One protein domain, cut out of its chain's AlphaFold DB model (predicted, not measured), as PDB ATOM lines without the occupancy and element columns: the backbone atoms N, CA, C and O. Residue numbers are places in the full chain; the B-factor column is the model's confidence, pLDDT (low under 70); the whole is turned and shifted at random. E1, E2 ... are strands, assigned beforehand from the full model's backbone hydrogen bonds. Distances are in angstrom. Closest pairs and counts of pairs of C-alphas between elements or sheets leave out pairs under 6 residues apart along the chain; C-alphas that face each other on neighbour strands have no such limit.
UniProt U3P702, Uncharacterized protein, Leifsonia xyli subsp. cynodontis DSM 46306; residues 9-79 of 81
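What this domain is: This is residues 9 to 79 of the 81 residues of an uncharacterized protein of Leifsonia xyli subsp. cynodontis DSM 46306 (UniProt U3P702). This model has little regular structure: a small sheet of E2 and E5 continues at one end into the hairpin of E3 and E4, with a loop of residues 9 to 25 to one side and a tail whose residues 72 to 79 stick out. The 71 printed residues include five named strands, E1 to E5 in order, and no named helix; the class is all strand, with 18 residues in named elements. The whole is flat, 50 by 39 by 19 A, and only just extended, close to loose, with a radius of gyration of the C-alphas of 16.8 A.

How they stand to each other: Residues 9 to 10 pair antiparallel with residues 23 to 24 of E1, residues 23 to 25. E2, residues 33 to 36, and E5, residues 50 to 54, are antiparallel at 152 degrees; N 34 and O 53, 2.8 A, are within hydrogen-bond range. E3, residues 39 to 41, and E4, residues 44 to 46, form an antiparallel hairpin at 127 degrees, with N 41 and O 44 at 2.8 A.

Where its parts are: E1 begins at C-alpha 23 (219.643, 274.987, 211.430). E2 is 10.3 A long and E5 12.2 A, ending at C-alpha 54 (238.287, 266.133, 226.455).

The domain as a whole: The printed part has no cut. Residues 70 to 79 are under pLDDT 70.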
ATOM      1  N   GLY A   9     219.643 269.414 210.790       84.62
ATOM      2  CA  GLY A   9     218.461 269.441 211.648       84.62
ATOM      3  C   GLY A   9     218.097 270.878 212.009       84.62
ATOM      4  O   GLY A   9     218.879 271.789 211.762       84.62
ATOM      5  N   GLU A  10     216.924 271.076 212.601       87.25
ATOM      6  CA  GLU A  10     216.452 272.380 213.079       87.25
ATOM      7  C   GLU A  10     216.064 272.269 214.559       87.25
ATOM      8  O   GLU A  10     215.526 271.245 214.987       87.25
ATOM      9  N   THR A  11     216.374 273.297 215.352       84.19
ATOM     10  CA  THR A  11     215.903 273.411 216.745       84.19
ATOM     11  C   THR A  11     214.540 274.112 216.817       84.19
ATOM     12  O   THR A  11     214.039 274.627 215.816       84.19
ATOM     13  N   GLU A  12     213.894 274.114 217.987       83.31
ATOM     14  CA  GLU A  12     212.607 274.796 218.167       83.31
ATOM     15  C   GLU A  12     212.732 276.310 217.935       83.31
ATOM     16  O   GLU A  12     213.617 276.981 218.474       83.31
ATOM     17  N   ARG A  13     211.807 276.875 217.152       82.31
ATOM     18  CA  ARG A  13     211.777 278.318 216.893       82.31
ATOM     19  C   ARG A  13     211.301 279.081 218.125       82.31
ATOM     20  O   ARG A  13     210.206 278.863 218.636       82.31
ATOM     21  N   SER A  14     212.113 280.040 218.563       79.38
ATOM     22  CA  SER A  14     211.755 280.937 219.659       79.38
ATOM     23  C   SER A  14     210.714 281.964 219.217       79.38
ATOM     24  O   SER A  14     210.934 282.719 218.270       79.38
ATOM     25  N   ARG A  15     209.620 282.081 219.981       82.50
ATOM     26  CA  ARG A  15     208.598 283.137 219.823       82.50
ATOM     27  C   ARG A  15     209.142 284.564 219.952       82.50
ATOM     28  O   ARG A  15     208.495 285.502 219.511       82.50
ATOM     29  N   PHE A  16     210.316 284.730 220.562       77.94
ATOM     30  CA  PHE A  16     210.961 286.030 220.756       77.94
ATOM     31  C   PHE A  16     211.953 286.394 219.643       77.94
ATOM     32  O   PHE A  16     212.482 287.500 219.633       77.94
ATOM     33  N   SER A  17     212.260 285.471 218.728       76.94
ATOM     34  CA  SER A  17     213.231 285.697 217.652       76.94
ATOM     35  C   SER A  17     212.844 284.869 216.426       76.94
ATOM     36  O   SER A  17     213.514 283.909 216.055       76.94
ATOM     37  N   SER A  18     211.723 285.247 215.810       76.38
ATOM     38  CA  SER A  18     211.072 284.538 214.699       76.38
ATOM     39  C   SER A  18     211.925 284.412 213.429       76.38
ATOM     40  O   SER A  18     211.680 283.509 212.634       76.38
ATOM     41  N   GLY A  19     212.929 285.276 213.244       81.94
ATOM     42  CA  GLY A  19     213.829 285.271 212.082       81.94
ATOM     43  C   GLY A  19     215.193 284.613 212.307       81.94
ATOM     44  O   GLY A  19     216.051 284.711 211.434       81.94
ATOM     45  N   ARG A  20     215.447 284.001 213.472       84.56
ATOM     46  CA  ARG A  20     216.752 283.388 213.754       84.56
ATOM     47  C   ARG A  20     216.884 282.055 213.018       84.56
ATOM     48  O   ARG A  20     215.986 281.220 213.101       84.56
ATOM     49  N   ASP A  21     218.016 281.854 212.348       84.88
ATOM     50  CA  ASP A  21     218.382 280.550 211.795       84.88
ATOM     51  C   ASP A  21     218.622 279.559 212.943       84.88
ATOM     52  O   ASP A  21     219.385 279.825 213.875       84.88
ATOM     53  N   VAL A  22     217.905 278.443 212.893       87.75
ATOM     54  CA  VAL A  22     217.921 277.367 213.891       87.75
ATOM     55  C   VAL A  22     218.504 276.073 213.324       87.75
ATOM     56  O   VAL A  22     218.429 275.030 213.984       87.75
ATOM     57  N   SER A  23     219.052 276.129 212.108       88.69
ATOM     58  CA  SER A  23     219.643 274.987 211.430       88.69
ATOM     59  C   SER A  23     220.992 274.592 212.041       88.69
ATOM     60  O   SER A  23     221.783 275.421 212.492       88.69
ATOM     61  N   PHE A  24     221.261 273.288 212.085       87.44
ATOM     62  CA  PHE A  24     222.525 272.730 212.560       87.44
ATOM     63  C   PHE A  24     222.884 271.450 211.807       87.44
ATOM     64  O   PHE A  24     222.013 270.755 211.293       87.44
ATOM     65  N   VAL A  25     224.167 271.094 211.782       90.50
ATOM     66  CA  VAL A  25     224.630 269.812 211.232       90.50
ATOM     67  C   VAL A  25     224.724 268.782 212.354       90.50
ATOM     68  O   VAL A  25     225.421 268.992 213.346       90.50
ATOM     69  N   ARG A  26     224.049 267.643 212.194       88.94
ATOM     70  CA  ARG A  26     224.146 266.509 213.119       88.94
ATOM     71  C   ARG A  26     225.525 265.867 213.009       88.94
ATOM     72  O   ARG A  26     225.963 265.481 211.925       88.94
ATOM     73  N   LEU A  27     226.179 265.701 214.152       89.25
ATOM     74  CA  LEU A  27     227.447 264.989 214.266       89.25
ATOM     75  C   LEU A  27     227.209 263.568 214.780       89.25
ATOM     76  O   LEU A  27     226.260 263.314 215.523       89.25
ATOM     77  N   ARG A  28     228.088 262.636 214.399       90.81
ATOM     78  CA  ARG A  28     228.118 261.313 215.034       90.81
ATOM     79  C   ARG A  28     228.726 261.441 216.438       90.81
ATOM     80  O   ARG A  28     229.731 262.143 216.581       90.81
ATOM     81  N   PRO A  29     228.169 260.773 217.462       90.62
ATOM     82  CA  PRO A  29     228.690 260.828 218.827       90.62
ATOM     83  C   PRO A  29     229.944 259.949 218.961       90.62
ATOM     84  O   PRO A  29     229.883 258.814 219.417       90.62
ATOM     85  N   GLU A  30     231.089 260.463 218.508       94.88
ATOM     86  CA  GLU A  30     232.369 259.730 218.471       94.88
ATOM     87  C   GLU A  30     233.422 260.281 219.447       94.88
ATOM     88  O   GLU A  30     234.547 259.779 219.497       94.88
ATOM     89  N   ARG A  31     233.121 261.360 220.175       95.44
ATOM     90  CA  ARG A  31     234.056 262.018 221.098       95.44
ATOM     91  C   ARG A  31     233.389 262.260 222.438       95.44
ATOM     92  O   ARG A  31     232.214 262.610 222.488       95.44
ATOM     93  N   VAL A  32     234.171 262.099 223.501       96.44
ATOM     94  CA  VAL A  32     233.728 262.280 224.881       96.44
ATOM     95  C   VAL A  32     234.433 263.485 225.483       96.44
ATOM     96  O   VAL A  32     235.632 263.691 225.282       96.44
ATOM     97  N   LEU A  33     233.680 264.272 226.237       96.00
ATOM     98  CA  LEU A  33     234.164 265.391 227.029       96.00
ATOM     99  C   LEU A  33     233.479 265.367 228.392       96.00
ATOM    100  O   LEU A  33     232.423 264.759 228.560       96.00
ATOM    101  N   GLU A  34     234.095 266.025 229.358       95.44
ATOM    102  CA  GLU A  34     233.472 266.345 230.632       95.44
ATOM    103  C   GLU A  34     232.886 267.749 230.587       95.44
ATOM    104  O   GLU A  34     233.469 268.661 229.991       95.44
ATOM    105  N   VAL A  35     231.747 267.907 231.256       94.81
ATOM    106  CA  VAL A  35     231.118 269.202 231.480       94.81
ATOM    107  C   VAL A  35     230.792 269.403 232.947       94.81
ATOM    108  O   VAL A  35     230.478 268.448 233.661       94.81
ATOM    109  N   ARG A  36     230.776 270.665 233.369       92.81
ATOM    110  CA  ARG A  36     230.046 271.096 234.560       92.81
ATOM    111  C   ARG A  36     228.655 271.551 234.154       92.81
ATOM    112  O   ARG A  36     228.487 272.283 233.181       92.81
ATOM    113  N   TYR A  37     227.665 271.135 234.925       91.62
ATOM    114  CA  TYR A  37     226.273 271.524 234.751       91.62
ATOM    115  C   TYR A  37     225.674 271.876 236.114       91.62
ATOM    116  O   TYR A  37     226.186 271.446 237.147       91.62
ATOM    117  N   ASP A  38     224.621 272.686 236.115       88.12
ATOM    118  CA  ASP A  38     223.908 273.087 237.328       88.12
ATOM    119  C   ASP A  38     222.687 272.194 237.593       88.12
ATOM    120  O   ASP A  38     222.457 271.773 238.723       88.12
ATOM    121  N   GLN A  39     221.887 271.927 236.560       86.31
ATOM    122  CA  GLN A  39     220.556 271.344 236.659       86.31
ATOM    123  C   GLN A  39     220.240 270.500 235.411       86.31
ATOM    124  O   GLN A  39     220.669 270.801 234.297       86.31
ATOM    125  N   MET A  40     219.429 269.457 235.591       88.69
ATOM    126  CA  MET A  40     218.816 268.691 234.499       88.69
ATOM    127  C   MET A  40     217.364 269.142 234.292       88.69
ATOM    128  O   MET A  40     216.670 269.490 235.244       88.69
ATOM    129  N   GLU A  41     216.876 269.087 233.057       87.38
ATOM    130  CA  GLU A  41     215.470 269.258 232.691       87.38
ATOM    131  C   GLU A  41     215.057 268.086 231.793       87.38
ATOM    132  O   GLU A  41     215.348 268.058 230.596       87.38
ATOM    133  N   GLY A  42     214.433 267.064 232.384       86.50
ATOM    134  CA  GLY A  42     214.167 265.802 231.694       86.50
ATOM    135  C   GLY A  42     215.466 265.156 231.201       86.50
ATOM    136  O   GLY A  42     216.309 264.762 232.002       86.50
ATOM    137  N   MET A  43     215.633 265.078 229.878       85.81
ATOM    138  CA  MET A  43     216.776 264.425 229.216       85.81
ATOM    139  C   MET A  43     217.860 265.407 228.728       85.81
ATOM    140  O   MET A  43     218.716 265.020 227.935       85.81
ATOM    141  N   ARG A  44     217.828 266.678 229.156       87.50
ATOM    142  CA  ARG A  44     218.817 267.707 228.781       87.50
ATOM    143  C   ARG A  44     219.359 268.454 229.996       87.50
ATOM    144  O   ARG A  44     218.701 268.510 231.030       87.50
ATOM    145  N   PHE A  45     220.520 269.086 229.845       89.81
ATOM    146  CA  PHE A  45     220.961 270.107 230.792       89.81
ATOM    147  C   PHE A  45     220.048 271.329 230.694       89.81
ATOM    148  O   PHE A  45     219.666 271.752 229.598       89.81
ATOM    149  N   ARG A  46     219.708 271.895 231.847       90.06
ATOM    150  CA  ARG A  46     219.162 273.242 231.927       90.06
ATOM    151  C   ARG A  46     220.341 274.214 231.918       90.06
ATOM    152  O   ARG A  46     221.369 273.933 232.509       90.06
ATOM    153  N   HIS A  47     220.182 275.335 231.214       90.56
ATOM    154  CA  HIS A  47     221.266 276.282 230.921       90.56
ATOM    155  C   HIS A  47     222.458 275.656 230.168       90.56
ATOM    156  O   HIS A  47     222.504 274.464 229.864       90.56
ATOM    157  N   THR A  48     223.408 276.500 229.770       91.69
ATOM    158  CA  THR A  48     224.580 276.056 229.012       91.69
ATOM    159  C   THR A  48     225.559 275.332 229.933       91.69
ATOM    160  O   THR A  48     226.153 275.953 230.819       91.69
ATOM    161  N   ALA A  49     225.770 274.039 229.683       93.50
ATOM    162  CA  ALA A  49     226.825 273.268 230.331       93.50
ATOM    163  C   ALA A  49     228.212 273.822 229.959       93.50
ATOM    164  O   ALA A  49     228.458 274.206 228.813       93.50
ATOM    165  N   GLN A  50     229.116 273.865 230.932       95.31
ATOM    166  CA  GLN A  50     230.463 274.403 230.771       95.31
ATOM    167  C   GLN A  50     231.422 273.281 230.398       95.31
ATOM    168  O   GLN A  50     231.457 272.247 231.060       95.31
ATOM    169  N   PHE A  51     232.188 273.476 229.328       96.44
ATOM    170  CA  PHE A  51     233.214 272.528 228.908       96.44
ATOM    171  C   PHE A  51     234.356 272.480 229.930       96.44
ATOM    172  O   PHE A  51     234.930 273.518 230.246       96.44
ATOM    173  N   GLU A  52     234.729 271.278 230.369       96.06
ATOM    174  CA  GLU A  52     235.869 271.080 231.270       96.06
ATOM    175  C   GLU A  52     237.092 270.548 230.526       96.06
ATOM    176  O   GLU A  52     238.132 271.202 230.456       96.06
ATOM    177  N   ARG A  53     236.986 269.337 229.965       97.31
ATOM    178  CA  ARG A  53     238.098 268.680 229.264       97.31
ATOM    179  C   ARG A  53     237.630 267.601 228.303       97.31
ATOM    180  O   ARG A  53     236.596 266.971 228.505       97.31
ATOM    181  N   TRP A  54     238.450 267.318 227.297       97.56
ATOM    182  CA  TRP A  54     238.287 266.133 226.455       97.56
ATOM    183  C   TRP A  54     238.668 264.856 227.211       97.56
ATOM    184  O   TRP A  54     239.586 264.858 228.030       97.56
ATOM    185  N   ARG A  55     237.982 263.753 226.898       96.88
ATOM    186  CA  ARG A  55     238.232 262.408 227.435       96.88
ATOM    187  C   ARG A  55     238.513 261.423 226.299       96.88
ATOM    188  O   ARG A  55     237.654 260.603 225.972       96.88
ATOM    189  N   PRO A  56     239.693 261.506 225.653       96.56
ATOM    190  CA  PRO A  56     240.061 260.575 224.581       96.56
ATOM    191  C   PRO A  56     240.209 259.130 225.083       96.56
ATOM    192  O   PRO A  56     240.251 258.201 224.288       96.56
ATOM    193  N   ASP A  57     240.289 258.954 226.399       96.12
ATOM    194  CA  ASP A  57     240.412 257.692 227.112       96.12
ATOM    195  C   ASP A  57     239.067 256.989 227.375       96.12
ATOM    196  O   ASP A  57     239.059 255.888 227.922       96.12
ATOM    197  N   ARG A  58     237.925 257.589 226.998       94.88
ATOM    198  CA  ARG A  58     236.597 256.976 227.163       94.88
ATOM    199  C   ARG A  58     235.951 256.588 225.834       94.88
ATOM    200  O   ARG A  58     236.026 257.318 224.850       94.88
ATOM    201  N   ASP A  59     235.235 255.462 225.846       94.88
ATOM    202  CA  ASP A  59     234.366 255.044 224.741       94.88
ATOM    203  C   ASP A  59     233.059 255.845 224.762       94.88
ATOM    204  O   ASP A  59     232.436 256.002 225.814       94.88
ATOM    205  N   ALA A  60     232.605 256.328 223.605       94.06
ATOM    206  CA  ALA A  60     231.394 257.142 223.512       94.06
ATOM    207  C   ALA A  60     230.127 256.419 224.005       94.06
ATOM    208  O   ALA A  60     229.223 257.066 224.526       94.06
ATOM    209  N   ARG A  61     230.065 255.082 223.902       93.62
ATOM    210  CA  ARG A  61     228.924 254.287 224.388       93.62
ATOM    211  C   ARG A  61     228.941 254.091 225.903       93.62
ATOM    212  O   ARG A  61     227.952 253.624 226.452       93.62
ATOM    213  N   SER A  62     230.038 254.453 226.574       93.25
ATOM    214  CA  SER A  62     230.133 254.451 228.040       93.25
ATOM    215  C   SER A  62     229.496 255.682 228.698       93.25
ATOM    216  O   SER A  62     229.370 255.721 229.919       93.25
ATOM    217  N   CYS A  63     229.097 256.690 227.915       92.00
ATOM    218  CA  CYS A  63     228.400 257.870 228.418       92.00
ATOM    219  C   CYS A  63     226.920 257.540 228.650       92.00
ATOM    220  O   CYS A  63     226.150 257.438 227.693       92.00
ATOM    221  N   THR A  64     226.521 257.364 229.910       89.88
ATOM    222  CA  THR A  64     225.160 256.961 230.300       89.88
ATOM    223  C   THR A  64     224.577 257.907 231.350       89.88
ATOM    224  O   THR A  64     225.297 258.629 232.038       89.88
ATOM    225  N   PHE A  65     223.248 257.890 231.500       85.12
ATOM    226  CA  PHE A  65     222.536 258.718 232.484       85.12
ATOM    227  C   PHE A  65     222.900 258.397 233.942       85.12
ATOM    228  O   PHE A  65     222.706 259.243 234.808       85.12
ATOM    229  N   GLU A  66     223.483 257.229 234.222       85.94
ATOM    230  CA  GLU A  66     223.951 256.840 235.565       85.94
ATOM    231  C   GLU A  66     225.075 257.743 236.094       85.94
ATOM    232  O   GLU A  66     225.341 257.780 237.291       85.94
ATOM    233  N   GLN A  67     225.737 258.489 235.207       82.25
ATOM    234  CA  GLN A  67     226.796 259.434 235.557       82.25
ATOM    235  C   GLN A  67     226.252 260.758 236.109       82.25
ATOM    236  O   GLN A  67     227.024 261.569 236.623       82.25
ATOM    237  N   LEU A  68     224.946 261.007 235.975       80.88
ATOM    238  CA  LEU A  68     224.323 262.224 236.469       80.88
ATOM    239  C   LEU A  68     224.166 262.152 237.985       80.88
ATOM    240  O   LEU A  68     223.527 261.256 238.531       80.88
ATOM    241  N   VAL A  69     224.716 263.154 238.664       70.50
ATOM    242  CA  VAL A  69     224.472 263.362 240.086       70.50
ATOM    243  C   VAL A  69     223.063 263.927 240.227       70.50
ATOM    244  O   VAL A  69     222.820 265.096 239.922       70.50
ATOM    245  N   TYR A  70     222.127 263.090 240.665       66.00
ATOM    246  CA  TYR A  70     220.842 263.558 241.168       66.00
ATOM    247  C   TYR A  70     221.048 264.069 242.597       66.00
ATOM    248  O   TYR A  70     221.673 263.364 243.396       66.00
ATOM    249  N   PRO A  71     220.554 265.269 242.958       58.56
ATOM    250  CA  PRO A  71     220.502 265.649 244.359       58.56
ATOM    251  C   PRO A  71     219.677 264.589 245.089       58.56
ATOM    252  O   PRO A  71     218.547 264.298 244.691       58.56
ATOM    253  N   VAL A  72     220.276 263.970 246.110       57.34
ATOM    254  CA  VAL A  72     219.601 263.001 246.978       57.34
ATOM    255  C   VAL A  72     218.310 263.667 247.432       57.34
ATOM    256  O   VAL A  72     218.358 264.796 247.924       57.34
ATOM    257  N   ALA A  73     217.164 263.031 247.184       54.97
ATOM    258  CA  ALA A  73     215.888 263.553 247.642       54.97
ATOM    259  C   ALA A  73     216.022 263.814 249.146       54.97
ATOM    260  O   ALA A  73     216.226 262.877 249.918       54.97
ATOM    261  N   TYR A  74     216.013 265.087 249.547       53.94
ATOM    262  CA  TYR A  74     216.004 265.431 250.960       53.94
ATOM    263  C   TYR A  74     214.759 264.792 251.564       53.94
ATOM    264  O   TYR A  74     213.669 264.910 250.998       53.94
ATOM    265  N   ASP A  75     214.921 264.116 252.699       57.81
ATOM    266  CA  ASP A  75     213.783 263.674 253.488       57.81
ATOM    267  C   ASP A  75     213.085 264.916 254.049       57.81
ATOM    268  O   ASP A  75     213.451 265.447 255.100       57.81
ATOM    269  N   LEU A  76     212.100 265.415 253.303       63.84
ATOM    270  CA  LEU A  76     211.295 266.576 253.671       63.84
ATOM    271  C   LEU A  76     210.558 266.366 255.002       63.84
ATOM    272  O   LEU A  76     210.186 267.353 255.631       63.84
ATOM    273  N   ALA A  77     210.385 265.119 255.464       64.19
ATOM    274  CA  ALA A  77     209.806 264.848 256.775       64.19
ATOM    275  C   ALA A  77     210.727 265.309 257.918       64.19
ATOM    276  O   ALA A  77     210.229 265.758 258.944       64.19
ATOM    277  N   SER A  78     212.052 265.281 257.724       64.06
ATOM    278  CA  SER A  78     213.032 265.716 258.735       64.06
ATOM    279  C   SER A  78     213.144 267.237 258.903       64.06
ATOM    280  O   SER A  78     213.666 267.707 259.909       64.06
ATOM    281  N   VAL A  79     212.667 268.016 257.925       62.22
ATOM    282  CA  VAL A  79     212.719 269.492 257.941       62.22
ATOM    283  C   VAL A  79     211.396 270.101 258.426       62.22
ATOM    284  O   VAL A  79     211.367 271.252 258.852       62.22
TER     285      VAL A  79